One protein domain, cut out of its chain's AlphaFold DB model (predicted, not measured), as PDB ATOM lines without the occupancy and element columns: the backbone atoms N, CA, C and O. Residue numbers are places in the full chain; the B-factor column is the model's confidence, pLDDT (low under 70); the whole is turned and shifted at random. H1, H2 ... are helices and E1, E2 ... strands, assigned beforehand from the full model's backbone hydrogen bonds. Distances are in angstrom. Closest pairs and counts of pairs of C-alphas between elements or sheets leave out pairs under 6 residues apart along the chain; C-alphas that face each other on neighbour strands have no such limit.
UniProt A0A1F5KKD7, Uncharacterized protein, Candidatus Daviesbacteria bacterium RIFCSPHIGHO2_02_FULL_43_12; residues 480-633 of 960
ATOM      1  N   THR A 480      33.753 -26.697  28.926       26.92
ATOM      2  CA  THR A 480      32.296 -26.838  29.087       26.92
ATOM      3  C   THR A 480      31.612 -27.332  27.812       26.92
ATOM      4  O   THR A 480      30.632 -28.062  27.925       26.92
ATOM      5  N   ALA A 481      32.158 -27.060  26.620       28.31
ATOM      6  CA  ALA A 481      31.648 -27.636  25.371       28.31
ATOM      7  C   ALA A 481      31.766 -29.176  25.368       28.31
ATOM      8  O   ALA A 481      30.833 -29.876  24.986       28.31
ATOM      9  N   VAL A 482      32.855 -29.705  25.939       26.97
ATOM     10  CA  VAL A 482      33.110 -31.151  26.066       26.97
ATOM     11  C   VAL A 482      32.325 -31.773  27.237       26.97
ATOM     12  O   VAL A 482      31.810 -32.884  27.120       26.97
ATOM     13  N   LYS A 483      32.138 -31.051  28.356       26.50
ATOM     14  CA  LYS A 483      31.321 -31.524  29.500       26.50
ATOM     15  C   LYS A 483      29.805 -31.449  29.270       26.50
ATOM     16  O   LYS A 483      29.071 -32.219  29.893       26.50
ATOM     17  N   LEU A 484      29.324 -30.568  28.386       27.98
ATOM     18  CA  LEU A 484      27.913 -30.506  27.968       27.98
ATOM     19  C   LEU A 484      27.491 -31.755  27.180       27.98
ATOM     20  O   LEU A 484      26.339 -32.174  27.286       27.98
ATOM     21  N   LEU A 485      28.432 -32.398  26.482       27.64
ATOM     22  CA  LEU A 485      28.201 -33.663  25.781       27.64
ATOM     23  C   LEU A 485      28.162 -34.875  26.731       27.64
ATOM     24  O   LEU A 485      27.445 -35.834  26.457       27.64
ATOM     25  N   GLU A 486      28.856 -34.828  27.873       27.94
ATOM     26  CA  GLU A 486      29.065 -36.013  28.729       27.94
ATOM     27  C   GLU A 486      28.234 -36.053  30.023       27.94
ATOM     28  O   GLU A 486      28.025 -37.128  30.583       27.94
ATOM     29  N   GLY A 487      27.720 -34.921  30.518       23.77
ATOM     30  CA  GLY A 487      27.075 -34.861  31.841       23.77
ATOM     31  C   GLY A 487      25.570 -34.575  31.876       23.77
ATOM     32  O   GLY A 487      24.989 -34.586  32.961       23.77
ATOM     33  N   GLY A 488      24.930 -34.276  30.739       26.02
ATOM     34  CA  GLY A 488      23.706 -33.458  30.744       26.02
ATOM     35  C   GLY A 488      22.531 -33.897  29.873       26.02
ATOM     36  O   GLY A 488      21.576 -33.134  29.748       26.02
ATOM     37  N   GLN A 489      22.516 -35.098  29.291       27.33
ATOM     38  CA  GLN A 489      21.422 -35.499  28.385       27.33
ATOM     39  C   GLN A 489      20.080 -35.843  29.065       27.33
ATOM     40  O   GLN A 489      19.176 -36.365  28.412       27.33
ATOM     41  N   SER A 490      19.892 -35.522  30.352       27.06
ATOM     42  CA  SER A 490      18.612 -35.738  31.048       27.06
ATOM     43  C   SER A 490      17.855 -34.473  31.476       27.06
ATOM     44  O   SER A 490      16.769 -34.618  32.036       27.06
ATOM     45  N   SER A 491      18.317 -33.246  31.173       28.78
ATOM     46  CA  SER A 491      17.504 -32.055  31.508       28.78
ATOM     47  C   SER A 491      17.647 -30.780  30.674       28.78
ATOM     48  O   SER A 491      16.827 -29.885  30.868       28.78
ATOM     49  N   LEU A 492      18.606 -30.654  29.753       35.25
ATOM     50  CA  LEU A 492      18.620 -29.518  28.822       35.25
ATOM     51  C   LEU A 492      17.732 -29.854  27.619       35.25
ATOM     52  O   LEU A 492      17.944 -30.865  26.944       35.25
ATOM     53  N   SER A 493      16.685 -29.059  27.380       43.03
ATOM     54  CA  SER A 493      15.841 -29.244  26.200       43.03
ATOM     55  C   SER A 493      16.680 -28.953  24.957       43.03
ATOM     56  O   SER A 493      17.327 -27.917  24.865       43.03
ATOM     57  N   ALA A 494      16.642 -29.847  23.967       45.84
ATOM     58  CA  ALA A 494      17.331 -29.664  22.684       45.84
ATOM     59  C   ALA A 494      16.926 -28.370  21.934       45.84
ATOM     60  O   ALA A 494      17.551 -28.015  20.944       45.84
ATOM     61  N   ASN A 495      15.904 -27.654  22.421       57.47
ATOM     62  CA  ASN A 495      15.350 -26.440  21.826       57.47
ATOM     63  C   ASN A 495      15.784 -25.154  22.553       57.47
ATOM     64  O   ASN A 495      15.237 -24.096  22.257       57.47
ATOM     65  N   GLN A 496      16.710 -25.218  23.517       71.19
ATOM     66  CA  GLN A 496      17.222 -24.010  24.164       71.19
ATOM     67  C   GLN A 496      17.985 -23.142  23.151       71.19
ATOM     68  O   GLN A 496      18.952 -23.596  22.533       71.19
ATOM     69  N   ILE A 497      17.542 -21.892  23.005       75.44
ATOM     70  CA  ILE A 497      18.147 -20.893  22.121       75.44
ATOM     71  C   ILE A 497      19.206 -20.121  22.911       75.44
ATOM     72  O   ILE A 497      18.886 -19.537  23.951       75.44
ATOM     73  N   ASP A 498      20.438 -20.104  22.406       80.00
ATOM     74  CA  ASP A 498      21.540 -19.322  22.974       80.00
ATOM     75  C   ASP A 498      21.619 -17.936  22.335       80.00
ATOM     76  O   ASP A 498      21.757 -16.941  23.049       80.00
ATOM     77  N   TRP A 499      21.462 -17.853  21.011       86.81
ATOM     78  CA  TRP A 499      21.378 -16.588  20.281       86.81
ATOM     79  C   TRP A 499      20.253 -16.620  19.253       86.81
ATOM     80  O   TRP A 499      19.984 -17.646  18.637       86.81
ATOM     81  N   TRP A 500      19.619 -15.476  19.030       89.56
ATOM     82  CA  TRP A 500      18.629 -15.280  17.979       89.56
ATOM     83  C   TRP A 500      19.166 -14.306  16.937       89.56
ATOM     84  O   TRP A 500      19.549 -13.191  17.284       89.56
ATOM     85  N   ILE A 501      19.199 -14.719  15.674       90.19
ATOM     86  CA  ILE A 501      19.722 -13.930  14.560       90.19
ATOM     87  C   ILE A 501      18.562 -13.288  13.806       90.19
ATOM     88  O   ILE A 501      17.666 -13.977  13.319       90.19
ATOM     89  N   THR A 502      18.615 -11.975  13.629       89.31
ATOM     90  CA  THR A 502      17.787 -11.252  12.657       89.31
ATOM     91  C   THR A 502      18.672 -10.579  11.615       89.31
ATOM     92  O   THR A 502      19.825 -10.261  11.892       89.31
ATOM     93  N   THR A 503      18.156 -10.358  10.411       87.25
ATOM     94  CA  THR A 503      18.921  -9.794   9.290       87.25
ATOM     95  C   THR A 503      18.297  -8.490   8.814       87.25
ATOM     96  O   THR A 503      17.088  -8.435   8.592       87.25
ATOM     97  N   THR A 504      19.126  -7.476   8.594       86.69
ATOM     98  CA  THR A 504      18.755  -6.197   7.974       86.69
ATOM     99  C   THR A 504      19.482  -6.091   6.637       86.69
ATOM    100  O   THR A 504      20.679  -6.359   6.590       86.69
ATOM    101  N   GLY A 505      18.793  -5.725   5.550       78.62
ATOM    102  CA  GLY A 505      19.414  -5.600   4.218       78.62
ATOM    103  C   GLY A 505      19.760  -6.929   3.524       78.62
ATOM    104  O   GLY A 505      20.647  -6.955   2.682       78.62
ATOM    105  N   GLU A 506      19.082  -8.020   3.901       73.56
ATOM    106  CA  GLU A 506      19.161  -9.366   3.291       73.56
ATOM    107  C   GLU A 506      20.537 -10.091   3.234       73.56
ATOM    108  O   GLU A 506      20.776 -10.853   2.296       73.56
ATOM    109  N   PRO A 507      21.457  -9.976   4.215       79.69
ATOM    110  CA  PRO A 507      22.628 -10.852   4.246       79.69
ATOM    111  C   PRO A 507      22.234 -12.294   4.637       79.69
ATOM    112  O   PRO A 507      21.436 -12.490   5.552       79.69
ATOM    113  N   ASP A 508      22.805 -13.318   3.983       83.38
ATOM    114  CA  ASP A 508      22.497 -14.735   4.268       83.38
ATOM    115  C   ASP A 508      22.992 -15.134   5.676       83.38
ATOM    116  O   ASP A 508      24.205 -15.115   5.913       83.38
ATOM    117  N   PRO A 509      22.111 -15.493   6.629       82.12
ATOM    118  CA  PRO A 509      22.503 -15.844   7.994       82.12
ATOM    119  C   PRO A 509      22.961 -17.300   8.137       82.12
ATOM    120  O   PRO A 509      23.351 -17.712   9.226       82.12
ATOM    121  N   ARG A 510      22.930 -18.106   7.071       82.94
ATOM    122  CA  ARG A 510      23.372 -19.504   7.119       82.94
ATOM    123  C   ARG A 510      24.895 -19.608   7.121       82.94
ATOM    124  O   ARG A 510      25.605 -18.740   6.596       82.94
ATOM    125  N   GLY A 511      25.388 -20.704   7.686       86.75
ATOM    126  CA  GLY A 511      26.810 -20.997   7.821       86.75
ATOM    127  C   GLY A 511      27.259 -21.071   9.277       86.75
ATOM    128  O   GLY A 511      26.458 -21.282  10.187       86.75
ATOM    129  N   TYR A 512      28.563 -20.922   9.481       88.44
ATOM    130  CA  TYR A 512      29.195 -21.121  10.778       88.44
ATOM    131  C   TYR A 512      29.423 -19.807  11.520       88.44
ATOM    132  O   TYR A 512      29.825 -18.812  10.918       88.44
ATOM    133  N   TYR A 513      29.226 -19.823  12.835       90.31
ATOM    134  CA  TYR A 513      29.489 -18.700  13.734       90.31
ATOM    135  C   TYR A 513      30.555 -19.106  14.752       90.31
ATOM    136  O   TYR A 513      30.269 -19.877  15.666       90.31
ATOM    137  N   VAL A 514      31.772 -18.586  14.592       88.38
ATOM    138  CA  VAL A 514      32.962 -18.969  15.366       88.38
ATOM    139  C   VAL A 514      33.009 -18.188  16.679       88.38
ATOM    140  O   VAL A 514      32.801 -16.977  16.694       88.38
ATOM    141  N   THR A 515      33.318 -18.872  17.778       87.50
ATOM    142  CA  THR A 515      33.504 -18.259  19.109       87.50
ATOM    143  C   THR A 515      34.925 -18.397  19.639       87.50
ATOM    144  O   THR A 515      35.350 -17.570  20.443       87.50
ATOM    145  N   SER A 516      35.652 -19.422  19.189       84.56
ATOM    146  CA  SER A 516      37.051 -19.658  19.528       84.56
ATOM    147  C   SER A 516      37.710 -20.526  18.461       84.56
ATOM    148  O   SER A 516      37.038 -21.343  17.821       84.56
ATOM    149  N   THR A 517      39.023 -20.393  18.314       79.56
ATOM    150  CA  THR A 517      39.865 -21.352  17.593       79.56
ATOM    151  C   THR A 517      40.821 -22.044  18.559       79.56
ATOM    152  O   THR A 517      41.228 -21.458  19.559       79.56
ATOM    153  N   ALA A 518      41.166 -23.298  18.280       77.94
ATOM    154  CA  ALA A 518      42.100 -24.096  19.055       77.94
ATOM    155  C   ALA A 518      43.194 -24.652  18.146       77.94
ATOM    156  O   ALA A 518      42.922 -25.146  17.050       77.94
ATOM    157  N   HIS A 519      44.439 -24.542  18.605       67.38
ATOM    158  CA  HIS A 519      45.618 -24.701  17.750       67.38
ATOM    159  C   HIS A 519      46.696 -25.618  18.341       67.38
ATOM    160  O   HIS A 519      47.685 -25.910  17.673       67.38
ATOM    161  N   PHE A 520      46.546 -26.070  19.591       64.62
ATOM    162  CA  PHE A 520      47.495 -26.982  20.232       64.62
ATOM    163  C   PHE A 520      46.800 -28.048  21.079       64.62
ATOM    164  O   PHE A 520      45.824 -27.749  21.750       64.62
ATOM    165  N   LEU A 521      47.320 -29.279  21.098       65.12
ATOM    166  CA  LEU A 521      46.866 -30.330  22.012       65.12
ATOM    167  C   LEU A 521      47.795 -30.402  23.236       65.12
ATOM    168  O   LEU A 521      48.934 -30.857  23.125       65.12
ATOM    169  N   ASP A 522      47.313 -29.994  24.414       58.28
ATOM    170  CA  ASP A 522      48.091 -30.035  25.658       58.28
ATOM    171  C   ASP A 522      48.044 -31.412  26.336       58.28
ATOM    172  O   ASP A 522      46.999 -32.071  26.406       58.28
ATOM    173  N   LYS A 523      49.194 -31.834  26.880       53.34
ATOM    174  CA  LYS A 523      49.478 -33.159  27.459       53.34
ATOM    175  C   LYS A 523      48.639 -33.418  28.716       53.34
ATOM    176  O   LYS A 523      49.126 -33.346  29.843       53.34
ATOM    177  N   GLY A 524      47.369 -33.747  28.509       43.44
ATOM    178  CA  GLY A 524      46.394 -34.098  29.543       43.44
ATOM    179  C   GLY A 524      45.343 -33.025  29.822       43.44
ATOM    180  O   GLY A 524      44.547 -33.214  30.740       43.44
ATOM    181  N   ARG A 525      45.322 -31.918  29.063       47.06
ATOM    182  CA  ARG A 525      44.308 -30.852  29.209       47.06
ATOM    183  C   ARG A 525      43.371 -30.692  28.010       47.06
ATOM    184  O   ARG A 525      42.377 -29.988  28.148       47.06
ATOM    185  N   GLY A 526      43.628 -31.392  26.903       62.53
ATOM    186  CA  GLY A 526      42.830 -31.289  25.678       62.53
ATOM    187  C   GLY A 526      43.338 -30.185  24.750       62.53
ATOM    188  O   GLY A 526      44.487 -29.756  24.867       62.53
ATOM    189  N   TRP A 527      42.500 -29.768  23.802       66.62
ATOM    190  CA  TRP A 527      42.817 -28.670  22.892       66.62
ATOM    191  C   TRP A 527      42.916 -27.342  23.653       66.62
ATOM    192  O   TRP A 527      42.129 -27.070  24.557       66.62
ATOM    193  N   VAL A 528      43.936 -26.556  23.315       66.06
ATOM    194  CA  VAL A 528      44.193 -25.219  23.841       66.06
ATOM    195  C   VAL A 528      43.609 -24.220  22.869       66.06
ATOM    196  O   VAL A 528      44.058 -24.102  21.723       66.06
ATOM    197  N   ASP A 529      42.615 -23.505  23.356       71.94
ATOM    198  CA  ASP A 529      41.943 -22.458  22.618       71.94
ATOM    199  C   ASP A 529      42.699 -21.124  22.751       71.94
ATOM    200  O   ASP A 529      43.393 -20.856  23.738       71.94
ATOM    201  N   GLU A 530      42.549 -20.261  21.752       67.69
ATOM    202  CA  GLU A 530      43.217 -18.966  21.691       67.69
ATOM    203  C   GLU A 530      42.482 -17.905  22.529       67.69
ATOM    204  O   GLU A 530      41.577 -17.206  22.070       67.69
ATOM    205  N   ASP A 531      42.904 -17.764  23.785       70.88
ATOM    206  CA  ASP A 531      42.445 -16.705  24.695       70.88
ATOM    207  C   ASP A 531      43.451 -15.555  24.853       70.88
ATOM    208  O   ASP A 531      43.271 -14.675  25.705       70.88
ATOM    209  N   THR A 532      44.506 -15.501  24.032       77.94
ATOM    210  CA  THR A 532      45.452 -14.386  24.097       77.94
ATOM    211  C   THR A 532      44.804 -13.116  23.569       77.94
ATOM    212  O   THR A 532      44.396 -13.013  22.411       77.94
ATOM    213  N   ILE A 533      44.740 -12.121  24.444       82.12
ATOM    214  CA  ILE A 533      44.231 -10.793  24.133       82.12
ATOM    215  C   ILE A 533      45.182 -10.112  23.142       82.12
ATOM    216  O   ILE A 533      46.361  -9.940  23.451       82.12
ATOM    217  N   ASP A 534      44.661  -9.698  21.984       82.00
ATOM    218  CA  ASP A 534      45.363  -8.801  21.058       82.00
ATOM    219  C   ASP A 534      45.213  -7.354  21.542       82.00
ATOM    220  O   ASP A 534      46.186  -6.682  21.889       82.00
ATOM    221  N   LYS A 535      43.963  -6.886  21.656       87.44
ATOM    222  CA  LYS A 535      43.667  -5.505  22.056       87.44
ATOM    223  C   LYS A 535      42.281  -5.325  22.665       87.44
ATOM    224  O   LYS A 535      41.344  -6.079  22.405       87.44
ATOM    225  N   LEU A 536      42.140  -4.257  23.447       88.81
ATOM    226  CA  LEU A 536      40.834  -3.750  23.868       88.81
ATOM    227  C   LEU A 536      40.187  -2.974  22.722       88.81
ATOM    228  O   LEU A 536      40.853  -2.206  22.028       88.81
ATOM    229  N   VAL A 537      38.882  -3.160  22.545       86.00
ATOM    230  CA  VAL A 537      38.106  -2.503  21.491       86.00
ATOM    231  C   VAL A 537      36.833  -1.881  22.049       86.00
ATOM    232  O   VAL A 537      36.263  -2.341  23.038       86.00
ATOM    233  N   ALA A 538      36.387  -0.810  21.403       88.31
ATOM    234  CA  ALA A 538      35.129  -0.147  21.700       88.31
ATOM    235  C   ALA A 538      34.248  -0.191  20.454       88.31
ATOM    236  O   ALA A 538      34.724   0.060  19.348       88.31
ATOM    237  N   TYR A 539      32.973  -0.503  20.656       90.44
ATOM    238  CA  TYR A 539      31.971  -0.545  19.601       90.44
ATOM    239  C   TYR A 539      30.849   0.441  19.939       90.44
ATOM    240  O   TYR A 539      30.548   0.623  21.125       90.44
ATOM    241  N   PRO A 540      30.232   1.088  18.937       92.25
ATOM    242  CA  PRO A 540      29.016   1.862  19.148       92.25
ATOM    243  C   PRO A 540      27.877   0.960  19.645       92.25
ATOM    244  O   PRO A 540      27.908  -0.260  19.489       92.25
ATOM    245  N   THR A 541      26.854   1.564  20.249       91.19
ATOM    246  CA  THR A 541      25.685   0.831  20.767       91.19
ATOM    247  C   THR A 541      24.611   0.579  19.719       91.19
ATOM    248  O   THR A 541      23.724  -0.231  19.952       91.19
ATOM    249  N   GLU A 542      24.656   1.285  18.596       89.31
ATOM    250  CA  GLU A 542      23.698   1.145  17.503       89.31
ATOM    251  C   GLU A 542      24.473   0.958  16.193       89.31
ATOM    252  O   GLU A 542      25.495   1.632  16.007       89.31
ATOM    253  N   PRO A 543      24.040   0.035  15.315       90.44
ATOM    254  CA  PRO A 543      24.608  -0.109  13.979       90.44
ATOM    255  C   PRO A 543      24.192   1.060  13.084       90.44
ATOM    256  O   PRO A 543      23.266   1.811  13.409       90.44
ATOM    257  N   ASP A 544      24.829   1.193  11.923       86.94
ATOM    258  CA  ASP A 544      24.316   2.079  10.885       86.94
ATOM    259  C   ASP A 544      22.973   1.518  10.371       86.94
ATOM    260  O   ASP A 544      22.934   0.400   9.845       86.94
ATOM    261  N   PRO A 545      21.854   2.260  10.494       80.31
ATOM    262  CA  PRO A 545      20.536   1.779  10.084       80.31
ATOM    263  C   PRO A 545      20.434   1.483   8.580       80.31
ATOM    264  O   PRO A 545      19.504   0.796   8.161       80.31
ATOM    265  N   SER A 546      21.362   1.999   7.772       82.62
ATOM    266  CA  SER A 546      21.422   1.783   6.326       82.62
ATOM    267  C   SER A 546      22.349   0.637   5.901       82.62
ATOM    268  O   SER A 546      22.309   0.225   4.740       82.62
ATOM    269  N   SER A 547      23.163   0.091   6.813       85.88
ATOM    270  CA  SER A 547      24.131  -0.963   6.494       85.88
ATOM    271  C   SER A 547      23.511  -2.361   6.616       85.88
ATOM    272  O   SER A 547      22.861  -2.652   7.626       85.88
ATOM    273  N   PRO A 548      23.709  -3.265   5.634       89.81
ATOM    274  CA  PRO A 548      23.321  -4.663   5.778       89.81
ATOM    275  C   PRO A 548      24.064  -5.332   6.940       89.81
ATOM    276  O   PRO A 548      25.294  -5.321   6.982       89.81
ATOM    277  N   HIS A 549      23.335  -5.948   7.869       90.69
ATOM    278  CA  HIS A 549      23.928  -6.568   9.055       90.69
ATOM    279  C   HIS A 549      23.091  -7.725   9.616       90.69
ATOM    280  O   HIS A 549      21.888  -7.853   9.374       90.69
ATOM    281  N   PHE A 550      23.750  -8.562  10.414       89.69
ATOM    282  CA  PHE A 550      23.155  -9.569  11.284       89.69
ATOM    283  C   PHE A 550      23.039  -8.992  12.690       89.69
ATOM    284  O   PHE A 550      24.019  -8.466  13.205       89.69
ATOM    285  N   SER A 551      21.894  -9.132  13.344       91.94
ATOM    286  CA  SER A 551      21.728  -8.815  14.761       91.94
ATOM    287  C   SER A 551      21.597 -10.114  15.547       91.94
ATOM    288  O   SER A 551      20.621 -10.840  15.375       91.94
ATOM    289  N   LEU A 552      22.589 -10.421  16.383       92.88
ATOM    290  CA  LEU A 552      22.558 -11.537  17.322       92.88
ATOM    291  C   LEU A 552      22.049 -11.047  18.672       92.88
ATOM    292  O   LEU A 552      22.636 -10.154  19.279       92.88
ATOM    293  N   GLN A 553      20.978 -11.661  19.155       91.44
ATOM    294  CA  GLN A 553      20.319 -11.294  20.400       91.44
ATOM    295  C   GLN A 553      20.398 -12.437  21.401       91.44
ATOM    296  O   GLN A 553      20.073 -13.577  21.074       91.44
ATOM    297  N   THR A 554      20.768 -12.134  22.639       87.69
ATOM    298  CA  THR A 554      20.696 -13.087  23.746       87.69
ATOM    299  C   THR A 554      20.266 -12.412  25.046       87.69
ATOM    300  O   THR A 554      20.315 -11.188  25.184       87.69
ATOM    301  N   ARG A 555      19.821 -13.216  26.014       79.69
ATOM    302  CA  ARG A 555      19.491 -12.764  27.367       79.69
ATOM    303  C   ARG A 555      20.181 -13.655  28.384       79.69
ATOM    304  O   ARG A 555      19.905 -14.850  28.459       79.69
ATOM    305  N   LEU A 556      21.021 -13.056  29.222       74.25
ATOM    306  CA  LEU A 556      21.819 -13.775  30.210       74.25
ATOM    307  C   LEU A 556      21.450 -13.364  31.630       74.25
ATOM    308  O   LEU A 556      21.344 -12.183  31.948       74.25
ATOM    309  N   ARG A 557      21.290 -14.352  32.514       68.38
ATOM    310  CA  ARG A 557      21.162 -14.105  33.955       68.38
ATOM    311  C   ARG A 557      22.534 -13.769  34.526       68.38
ATOM    312  O   ARG A 557      23.470 -14.548  34.361       68.38
ATOM    313  N   VAL A 558      22.640 -12.656  35.244       61.38
ATOM    314  CA  VAL A 558      23.903 -12.235  35.861       61.38
ATOM    315  C   VAL A 558      23.939 -12.715  37.319       61.38
ATOM    316  O   VAL A 558      23.055 -12.400  38.115       61.38
ATOM    317  N   GLY A 559      24.927 -13.553  37.653       52.53
ATOM    318  CA  GLY A 559      25.091 -14.162  38.983       52.53
ATOM    319  C   GLY A 559      25.745 -13.244  40.029       52.53
ATOM    320  O   GLY A 559      26.177 -12.142  39.726       52.53
ATOM    321  N   LYS A 560      25.851 -13.712  41.286       43.75
ATOM    322  CA  LYS A 560      26.402 -12.949  42.438       43.75
ATOM    323  C   LYS A 560      27.935 -12.812  42.471       43.75
ATOM    324  O   LYS A 560      28.463 -12.229  43.417       43.75
ATOM    325  N   VAL A 561      28.647 -13.382  41.502       41.25
ATOM    326  CA  VAL A 561      30.113 -13.331  41.386       41.25
ATOM    327  C   VAL A 561      30.437 -12.646  40.063       41.25
ATOM    328  O   VAL A 561      29.756 -12.923  39.079       41.25
ATOM    329  N   ASP A 562      31.452 -11.776  40.040       41.72
ATOM    330  CA  ASP A 562      31.977 -11.226  38.787       41.72
ATOM    331  C   ASP A 562      32.333 -12.370  37.832       41.72
ATOM    332  O   ASP A 562      33.038 -13.299  38.244       41.72
ATOM    333  N   LEU A 563      31.842 -12.250  36.590       54.88
ATOM    334  CA  LEU A 563      32.119 -12.999  35.350       54.88
ATOM    335  C   LEU A 563      30.849 -13.564  34.722       54.88
ATOM    336  O   LEU A 563      30.250 -14.522  35.214       54.88
ATOM    337  N   PRO A 564      30.515 -13.026  33.550       52.06
ATOM    338  CA  PRO A 564      30.872 -13.803  32.372       52.06
ATOM    339  C   PRO A 564      31.643 -12.954  31.358       52.06
ATOM    340  O   PRO A 564      31.163 -11.918  30.900       52.06
ATOM    341  N   GLN A 565      32.841 -13.414  30.996       65.19
ATOM    342  CA  GLN A 565      33.401 -13.062  29.700       65.19
ATOM    343  C   GLN A 565      32.649 -13.900  28.664       65.19
ATOM    344  O   GLN A 565      32.700 -15.127  28.705       65.19
ATOM    345  N   ILE A 566      31.887 -13.247  27.793       77.50
ATOM    346  CA  ILE A 566      31.061 -13.912  26.781       77.50
ATOM    347  C   ILE A 566      31.790 -13.799  25.453       77.50
ATOM    348  O   ILE A 566      32.066 -12.690  25.002       77.50
ATOM    349  N   LYS A 567      32.108 -14.929  24.826       82.81
ATOM    350  CA  LYS A 567      32.625 -14.939  23.455       82.81
ATOM    351  C   LYS A 567      31.462 -14.695  22.491       82.81
ATOM    352  O   LYS A 567      30.425 -15.353  22.582       82.81
ATOM    353  N   ILE A 568      31.624 -13.721  21.607       87.38
ATOM    354  CA  ILE A 568      30.638 -13.359  20.591       87.38
ATOM    355  C   ILE A 568      30.745 -14.369  19.441       87.38
ATOM    356  O   ILE A 568      31.852 -14.575  18.943       87.38
ATOM    357  N   PRO A 569      29.635 -14.971  18.979       91.25
ATOM    358  CA  PRO A 569      29.636 -15.765  17.755       91.25
ATOM    359  C   PRO A 569      29.829 -14.846  16.546       91.25
ATOM    360  O   PRO A 569      28.965 -14.019  16.251       91.25
ATOM    361  N   ILE A 570      30.952 -14.979  15.842       90.81
ATOM    362  CA  ILE A 570      31.288 -14.173  14.665       90.81
ATOM    363  C   ILE A 570      31.260 -15.060  13.425       90.81
ATOM    364  O   ILE A 570      31.958 -16.071  13.343       90.81
ATOM    365  N   LYS A 571      30.464 -14.667  12.431       90.00
ATOM    366  CA  LYS A 571      30.454 -15.339  11.133       90.00
ATOM    367  C   LYS A 571      31.745 -15.002  10.365       90.00
ATOM    368  O   LYS A 571      32.128 -13.827  10.334       90.00
ATOM    369  N   PRO A 572      32.421 -15.962   9.708       86.06
ATOM    370  CA  PRO A 572      33.532 -15.652   8.811       86.06
ATOM    371  C   PRO A 572      33.153 -14.571   7.792       86.06
ATOM    372  O   PRO A 572      32.015 -14.528   7.321       86.06
ATOM    373  N   ASN A 573      34.110 -13.706   7.445       87.00
ATOM    374  CA  ASN A 573      33.906 -12.549   6.553       87.00
ATOM    375  C   ASN A 573      32.918 -11.494   7.086       87.00
ATOM    376  O   ASN A 573      32.332 -10.733   6.321       87.00
ATOM    377  N   THR A 574      32.752 -11.428   8.407       90.38
ATOM    378  CA  THR A 574      32.044 -10.332   9.076       90.38
ATOM    379  C   THR A 574      32.932  -9.675  10.126       90.38
ATOM    380  O   THR A 574      33.942 -10.249  10.549       90.38
ATOM    381  N   VAL A 575      32.556  -8.463  10.527       91.00
ATOM    382  CA  VAL A 575      33.157  -7.722  11.643       91.00
ATOM    383  C   VAL A 575      32.066  -7.263  12.598       91.00
ATOM    384  O   VAL A 575      30.933  -7.005  12.182       91.00
ATOM    385  N   VAL A 576      32.415  -7.123  13.877       92.44
ATOM    386  CA  VAL A 576      31.510  -6.523  14.866       92.44
ATOM    387  C   VAL A 576      31.334  -5.041  14.541       92.44
ATOM    388  O   VAL A 576      32.302  -4.282  14.495       92.44
ATOM    389  N   GLU A 577      30.093  -4.641  14.299       92.44
ATOM    390  CA  GLU A 577      29.704  -3.264  14.010       92.44
ATOM    391  C   GLU A 577      29.270  -2.532  15.278       92.44
ATOM    392  O   GLU A 577      29.756  -1.436  15.540       92.44
ATOM    393  N   ALA A 578      28.385  -3.144  16.070       93.62
ATOM    394  CA  ALA A 578      27.813  -2.534  17.263       93.62
ATOM    395  C   ALA A 578      27.592  -3.564  18.377       93.62
ATOM    396  O   ALA A 578      27.321  -4.739  18.121       93.62
ATOM    397  N   VAL A 579      27.691  -3.106  19.625       93.44
ATOM    398  CA  VAL A 579      27.457  -3.903  20.834       93.44
ATOM    399  C   VAL A 579      26.570  -3.109  21.780       93.44
ATOM    400  O   VAL A 579      26.969  -2.071  22.309       93.44
ATOM    401  N   ARG A 580      25.376  -3.632  22.052       93.06
ATOM    402  CA  ARG A 580      24.450  -3.077  23.036       93.06
ATOM    403  C   ARG A 580      24.205  -4.089  24.134       93.06
ATOM    404  O   ARG A 580      23.726  -5.189  23.883       93.06
ATOM    405  N   VAL A 581      24.486  -3.686  25.365       88.81
ATOM    406  CA  VAL A 581      24.139  -4.459  26.557       88.81
ATOM    407  C   VAL A 581      23.225  -3.602  27.404       88.81
ATOM    408  O   VAL A 581      23.559  -2.453  27.685       88.81
ATOM    409  N   SER A 582      22.070  -4.125  27.794       87.00
ATOM    410  CA  SER A 582      21.108  -3.398  28.618       87.00
ATOM    411  C   SER A 582      20.582  -4.232  29.775       87.00
ATOM    412  O   SER A 582      20.458  -5.451  29.679       87.00
ATOM    413  N   ASP A 583      20.285  -3.571  30.890       80.88
ATOM    414  CA  ASP A 583      19.663  -4.217  32.042       80.88
ATOM    415  C   ASP A 583      18.169  -4.493  31.790       80.88
ATOM    416  O   ASP A 583      17.587  -4.098  30.780       80.88
ATOM    417  N   SER A 584      17.509  -5.131  32.757       73.81
ATOM    418  CA  SER A 584      16.056  -5.373  32.738       73.81
ATOM    419  C   SER A 584      15.162  -4.128  32.584       73.81
ATOM    420  O   SER A 584      13.965  -4.264  32.348       73.81
ATOM    421  N   LYS A 585      15.712  -2.919  32.753       77.31
ATOM    422  CA  LYS A 585      15.017  -1.634  32.597       77.31
ATOM    423  C   LYS A 585      15.409  -0.929  31.294       77.31
ATOM    424  O   LYS A 585      15.085   0.243  31.129       77.31
ATOM    425  N   ASN A 586      16.091  -1.627  30.386       79.50
ATOM    426  CA  ASN A 586      16.651  -1.104  29.142       79.50
ATOM    427  C   ASN A 586      17.714  -0.007  29.331       79.50
ATOM    428  O   ASN A 586      18.025   0.703  28.373       79.50
ATOM    429  N   ASN A 587      18.313   0.127  30.520       83.62
ATOM    430  CA  ASN A 587      19.455   1.024  30.689       83.62
ATOM    431  C   ASN A 587      20.689   0.379  30.069       83.62
ATOM    432  O   ASN A 587      21.018  -0.762  30.401       83.62
ATOM    433  N   THR A 588      21.393   1.117  29.216       85.50
ATOM    434  CA  THR A 588      22.647   0.650  28.621       85.50
ATOM    435  C   THR A 588      23.719   0.464  29.693       85.50
ATOM    436  O   THR A 588      23.977   1.351  30.508       85.50
ATOM    437  N   ILE A 589      24.363  -0.696  29.673       83.19
ATOM    438  CA  ILE A 589      25.483  -1.062  30.530       83.19
ATOM    439  C   ILE A 589      26.765  -0.856  29.737       83.19
ATOM    440  O   ILE A 589      26.907  -1.356  28.623       83.19
ATOM    441  N   GLN A 590      27.711  -0.142  30.338       83.25
ATOM    442  CA  GLN A 590      29.053  -0.023  29.785       83.25
ATOM    443  C   GLN A 590      29.801  -1.339  29.967       83.25
ATOM    444  O   GLN A 590      29.826  -1.906  31.061       83.25
ATOM    445  N   VAL A 591      30.405  -1.813  28.886       82.62
ATOM    446  CA  VAL A 591      31.071  -3.113  28.809       82.62
ATOM    447  C   VAL A 591      32.478  -2.951  28.269       82.62
ATOM    448  O   VAL A 591      32.770  -2.021  27.519       82.62
ATOM    449  N   THR A 592      33.362  -3.864  28.654       84.25
ATOM    450  CA  THR A 592      34.716  -3.919  28.107       84.25
ATOM    451  C   THR A 592      34.763  -5.019  27.062       84.25
ATOM    452  O   THR A 592      34.460  -6.168  27.375       84.25
ATOM    453  N   ASN A 593      35.139  -4.673  25.831       86.44
ATOM    454  CA  ASN A 593      35.295  -5.649  24.761       86.44
ATOM    455  C   ASN A 593      36.776  -5.909  24.500       86.44
ATOM    456  O   ASN A 593      37.618  -5.005  24.561       86.44
ATOM    457  N   THR A 594      37.088  -7.152  24.181       88.38
ATOM    458  CA  THR A 594      38.450  -7.621  23.963       88.38
ATOM    459  C   THR A 594      38.495  -8.418  22.675       88.38
ATOM    460  O   THR A 594      37.747  -9.379  22.529       88.38
ATOM    461  N   MET A 595      39.354  -8.015  21.746       87.88
ATOM    462  CA  MET A 595      39.659  -8.793  20.553       87.88
ATOM    463  C   MET A 595      40.817  -9.738  20.873       87.88
ATOM    464  O   MET A 595      41.827  -9.312  21.442       87.88
ATOM    465  N   TYR A 596      40.654 -11.012  20.537       87.12
ATOM    466  CA  TYR A 596      41.703 -12.021  20.652       87.12
ATOM    467  C   TYR A 596      42.528 -12.080  19.372       87.12
ATOM    468  O   TYR A 596      42.105 -11.572  18.332       87.12
ATOM    469  N   LYS A 597      43.704 -12.706  19.448       84.06
ATOM    470  CA  LYS A 597      44.604 -12.854  18.295       84.06
ATOM    471  C   LYS A 597      43.964 -13.571  17.114       84.06
ATOM    472  O   LYS A 597      44.137 -13.137  15.984       84.06
ATOM    473  N   ASP A 598      43.137 -14.577  17.382       82.44
ATOM    474  CA  ASP A 598      42.378 -15.292  16.354       82.44
ATOM    475  C   ASP A 598      41.232 -14.467  15.739       82.44
ATOM    476  O   ASP A 598      40.485 -14.959  14.897       82.44
ATOM    477  N   GLY A 599      41.061 -13.210  16.160       83.50
ATOM    478  CA  GLY A 599      40.041 -12.289  15.680       83.50
ATOM    479  C   GLY A 599      38.651 -12.487  16.279       83.50
ATOM    480  O   GLY A 599      37.741 -11.725  15.937       83.50
ATOM    481  N   THR A 600      38.468 -13.452  17.187       87.50
ATOM    482  CA  THR A 600      37.243 -13.562  17.988       87.50
ATOM    483  C   THR A 600      37.139 -12.406  18.987       87.50
ATOM    484  O   THR A 600      38.110 -11.691  19.257       87.50
ATOM    485  N   VAL A 601      35.942 -12.171  19.533       86.19
ATOM    486  CA  VAL A 601      35.695 -11.050  20.453       86.19
ATOM    487  C   VAL A 601      35.038 -11.541  21.737       86.19
ATOM    488  O   VAL A 601      34.081 -12.311  21.714       86.19
ATOM    489  N   GLY A 602      35.560 -11.080  22.870       86.69
ATOM    490  CA  GLY A 602      35.035 -11.316  24.208       86.69
ATOM    491  C   GLY A 602      34.409 -10.055  24.791       86.69
ATOM    492  O   GLY A 602      34.959  -8.964  24.665       86.69
ATOM    493  N   LEU A 603      33.283 -10.223  25.469       80.62
ATOM    494  CA  LEU A 603      32.527  -9.181  26.148       80.62
ATOM    495  C   LEU A 603      32.608  -9.395  27.662       80.62
ATOM    496  O   LEU A 603      32.144 -10.418  28.160       80.62
ATOM    497  N   TYR A 604      33.142  -8.426  28.399       83.19
ATOM    498  CA  TYR A 604      33.111  -8.403  29.859       83.19
ATOM    499  C   TYR A 604      31.994  -7.481  30.353       83.19
ATOM    500  O   TYR A 604      32.032  -6.263  30.145       83.19
ATOM    501  N   ILE A 605      31.009  -8.073  31.030       76.00
ATOM    502  CA  ILE A 605      29.879  -7.349  31.621       76.00
ATOM    503  C   ILE A 605      30.171  -7.112  33.110       76.00
ATOM    504  O   ILE A 605      30.181  -8.075  33.882       76.00
ATOM    505  N   PRO A 606      30.396  -5.859  33.545       71.38
ATOM    506  CA  PRO A 606      30.676  -5.570  34.944       71.38
ATOM    507  C   PRO A 606      29.436  -5.793  35.815       71.38
ATOM    508  O   PRO A 606      28.313  -5.448  35.436       71.38
ATOM    509  N   LEU A 607      29.637  -6.313  37.029       67.50
ATOM    510  CA  LEU A 607      28.559  -6.463  37.998       67.50
ATOM    511  C   LEU A 607      28.168  -5.091  38.572       67.50
ATOM    512  O   LEU A 607      28.785  -4.583  39.508       67.50
ATOM    513  N   THR A 608      27.121  -4.478  38.024       64.69
ATOM    514  CA  THR A 608      26.544  -3.251  38.591       64.69
ATOM    515  C   THR A 608      25.460  -3.580  39.629       64.69
ATOM    516  O   THR A 608      24.835  -4.642  39.557       64.69
ATOM    517  N   PRO A 609      25.157  -2.678  40.584       60.69
ATOM    518  CA  PRO A 609      24.071  -2.884  41.549       60.69
ATOM    519  C   PRO A 609      22.704  -3.156  40.904       60.69
ATOM    520  O   PRO A 609      21.885  -3.850  41.498       60.69
ATOM    521  N   ASN A 610      22.475  -2.642  39.689       58.56
ATOM    522  CA  ASN A 610      21.240  -2.838  38.922       58.56
ATOM    523  C   ASN A 610      21.185  -4.191  38.191       58.56
ATOM    524  O   ASN A 610      20.099  -4.666  37.862       58.56
ATOM    525  N   LEU A 611      22.343  -4.804  37.940       61.38
ATOM    526  CA  LEU A 611      22.478  -6.128  37.327       61.38
ATOM    527  C   LEU A 611      22.505  -7.263  38.349       61.38
ATOM    528  O   LEU A 611      22.238  -8.413  38.000       61.38
ATOM    529  N   LYS A 612      22.838  -6.951  39.604       58.03
ATOM    530  CA  LYS A 612      22.880  -7.924  40.691       58.03
ATOM    531  C   LYS A 612      21.496  -8.550  40.868       58.03
ATOM    532  O   LYS A 612      20.531  -7.851  41.160       58.03
ATOM    533  N   ASP A 613      21.425  -9.865  40.672       55.56
ATOM    534  CA  ASP A 613      20.184 -10.644  40.715       55.56
ATOM    535  C   ASP A 613      19.168 -10.252  39.617       55.56
ATOM    536  O   ASP A 613      17.961 -10.385  39.807       55.56
ATOM    537  N   SER A 614      19.669  -9.793  38.460       65.31
ATOM    538  CA  SER A 614      18.896  -9.418  37.268       65.31
ATOM    539  C   SER A 614      19.342 -10.192  36.008       65.31
ATOM    540  O   SER A 614      20.034 -11.213  36.087       65.31
ATOM    541  N   TYR A 615      18.924  -9.734  34.828       72.12
ATOM    542  CA  TYR A 615      19.408 -10.200  33.529       72.12
ATOM    543  C   TYR A 615      19.995  -9.047  32.705       72.12
ATOM    544  O   TYR A 615      19.640  -7.882  32.901       72.12
ATOM    545  N   ALA A 616      20.877  -9.401  31.773       78.00
ATOM    546  CA  ALA A 616      21.375  -8.534  30.718       78.00
ATOM    547  C   ALA A 616      20.790  -8.994  29.376       78.00
ATOM    548  O   ALA A 616      20.910 -10.168  29.017       78.00
ATOM    549  N   ASP A 617      20.144  -8.082  28.658       84.50
ATOM    550  CA  ASP A 617      19.851  -8.235  27.235       84.50
ATOM    551  C   ASP A 617      21.090  -7.791  26.449       84.50
ATOM    552  O   ASP A 617      21.651  -6.728  26.715       84.50
ATOM    553  N   ILE A 618      21.534  -8.620  25.510       88.19
ATOM    554  CA  ILE A 618      22.727  -8.383  24.700       88.19
ATOM    555  C   ILE A 618      22.315  -8.444  23.240       88.19
ATOM    556  O   ILE A 618      21.728  -9.432  22.800       88.19
ATOM    557  N   THR A 619      22.672  -7.406  22.497       93.00
ATOM    558  CA  THR A 619      22.492  -7.318  21.054       93.00
ATOM    559  C   THR A 619      23.836  -7.000  20.418       93.00
ATOM    560  O   THR A 619      24.470  -6.002  20.764       93.00
ATOM    561  N   ILE A 620      24.264  -7.843  19.485       94.00
ATOM    562  CA  ILE A 620      25.486  -7.667  18.705       94.00
ATOM    563  C   ILE A 620      25.100  -7.499  17.245       94.00
ATOM    564  O   ILE A 620      24.387  -8.343  16.710       94.00
ATOM    565  N   SER A 621      25.600  -6.458  16.592       94.38
ATOM    566  CA  SER A 621      25.474  -6.309  15.145       94.38
ATOM    567  C   SER A 621      26.775  -6.717  14.465       94.38
ATOM    568  O   SER A 621      27.843  -6.219  14.824       94.38
ATOM    569  N   LEU A 622      26.691  -7.621  13.493       93.69
ATOM    570  CA  LEU A 622      27.794  -8.003  12.615       93.69
ATOM    571  C   LEU A 622      27.497  -7.513  11.205       93.69
ATOM    572  O   LEU A 622      26.431  -7.816  10.673       93.69
ATOM    573  N   LYS A 623      28.451  -6.847  10.564       91.75
ATOM    574  CA  LYS A 623      28.321  -6.451   9.157       91.75
ATOM    575  C   LYS A 623      29.252  -7.269   8.262       91.75
ATOM    576  O   LYS A 623      30.329  -7.665   8.727       91.75
ATOM    577  N   PRO A 624      28.879  -7.525   6.997       90.75
ATOM    578  CA  PRO A 624      29.797  -8.075   6.011       90.75
ATOM    579  C   PRO A 624      31.066  -7.224   5.907       90.75
ATOM    580  O   PRO A 624      31.016  -5.997   5.997       90.75
ATOM    581  N   ALA A 625      32.204  -7.881   5.719       86.88
ATOM    582  CA  ALA A 625      33.484  -7.224   5.518       86.88
ATOM    583  C   ALA A 625      34.264  -7.913   4.399       86.88
ATOM    584  O   ALA A 625      34.322  -9.142   4.344       86.88
ATOM    585  N   ASP A 626      34.943  -7.115   3.571       76.06
ATOM    586  CA  ASP A 626      35.843  -7.618   2.520       76.06
ATOM    587  C   ASP A 626      36.999  -8.443   3.107       76.06
ATOM    588  O   ASP A 626      37.571  -9.326   2.465       76.06
ATOM    589  N   GLN A 627      37.345  -8.164   4.367       72.00
ATOM    590  CA  GLN A 627      38.335  -8.897   5.134       72.00
ATOM    591  C   GLN A 627      37.702  -9.460   6.407       72.00
ATOM    592  O   GLN A 627      37.379  -8.724   7.336       72.00
ATOM    593  N   GLY A 628      37.537 -10.784   6.453       67.38
ATOM    594  CA  GLY A 628      37.085 -11.481   7.654       67.38
ATOM    595  C   GLY A 628      38.040 -11.316   8.832       67.38
ATOM    596  O   GLY A 628      39.262 -11.325   8.654       67.38
ATOM    597  N   GLN A 629      37.456 -11.185  10.023       77.75
ATOM    598  CA  GLN A 629      38.177 -10.931  11.268       77.75
ATOM    599  C   GLN A 629      38.747 -12.217  11.882       77.75
ATOM    600  O   GLN A 629      39.886 -12.218  12.336       77.75
ATOM    601  N   VAL A 630      37.984 -13.316  11.845       81.44
ATOM    602  CA  VAL A 630      38.363 -14.576  12.501       81.44
ATOM    603  C   VAL A 630      39.306 -15.401  11.626       81.44
ATOM    604  O   VAL A 630      39.016 -15.635  10.449       81.44
ATOM    605  N   HIS A 631      40.424 -15.840  12.198       79.44
ATOM    606  CA  HIS A 631      41.445 -16.626  11.521       79.44
ATOM    607  C   HIS A 631      42.224 -17.532  12.481       79.44
ATOM    608  O   HIS A 631      42.272 -17.326  13.685       79.44
ATOM    609  N   ALA A 632      42.852 -18.551  11.912       72.31
ATOM    610  CA  ALA A 632      43.734 -19.485  12.595       72.31
ATOM    611  C   ALA A 632      45.166 -18.909  12.698       72.31
ATOM    612  O   ALA A 632      45.854 -18.878  11.680       72.31
ATOM    613  N   ASP A 633      45.605 -18.463  13.884       61.03
ATOM    614  CA  ASP A 633      46.931 -17.822  14.091       61.03
ATOM    615  C   ASP A 633      48.019 -18.786  14.635       61.03
ATOM    616  O   ASP A 633      49.215 -18.505  14.575       61.03
TER     617      ASP A 633
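What this domain is: This is residues 480 to 633 of the 960 residues of an uncharacterized protein of Candidatus Daviesbacteria bacterium RIFCSPHIGHO2_02_FULL_43_12 (UniProt A0A1F5KKD7). Two twisted four-stranded sheets form a loose sandwich, only partly face to face: E6 is over E10, while E8 and E4 reach out past the edge strand E7. The hairpin E2 and E3 extends to one side of this body, and the small helix H1 lies off it, with residues 485 to 491 standing free. The printed part has 154 residues, mostly strand, with H1 followed by E1 to E10. The sheets run E1, E5, E10, E7 and E4, E8, E9, E6, both antiparallel. The whole is compact, with a radius of gyration of the C-alphas of 16.3 A and spans of 48 by 41 by 33 A.

Where its parts are: Find C-alpha 480 at (32.296, -26.838, 29.087), where H1 begins; it runs to residue 486. Next come E1, residues 497 to 504, and E2, residues 511 to 522, 29.2 A long, which bends by 64 degrees at residue 515. Then read E3, residues 526 to 529, E4, residues 533 to 537, and E5, residues 549 to 557, 26.2 A long. E6 is residues 565 to 568; E7, residues 574 to 583, is 26.8 A long and bends by 51 degrees at residue 577. E8 is residues 592 to 596 and E9 residues 601 to 604. E10, residues 615 to 624, 29.5 A long, ends at C-alpha 624 at (29.797, -8.075, 6.011).

How they stand to each other: Start in the strongly twisted sheet with edge strands E1 and E7. Look at N 502 and O 551, 2.9 A apart, for E1 and E5; N 552 and O 620, 2.8 A, for E5 and E10; and N 580 and O 619, 2.8 A, for E10 and E7. The closest C-alphas of E10 and E6, Ile 620 and Ile 568, are 7.9 A apart. E7 and E9 are apart, only just, at 8.3 A. In the second sheet, see N 568 and O 601, 2.8 A, for E6 and E9; N 594 and O 602, 2.8 A, in the hairpin E8 and E9; and N 537 and O 593, 3.0 A, for E4 and E8. At the bend of E2, the closest C-alphas of E2 and E6, those of Thr 515 and Lys 567, are 5.5 A apart. In the hairpin E2 and E3, N 528 and O 520 are 2.7 A apart. H1 is on neither four-stranded sheet; 1 of its 3 O i to N i+4 pairs and 3 of its 4 O i to N i+3 pairs are within hydrogen-bond range.

The domain as a whole: The C-alphas farthest apart, those of Lys 523 and Ser 546, are 49.5 A apart. The printed part has no cut, and its one long link joins E4 to E5. Mean pLDDT of the printed part is 74.2; look for values under 70 at residues 480 to 495, 519 to 528, 557 to 565 and 607 to 614, and at residues 530, 628 and 633.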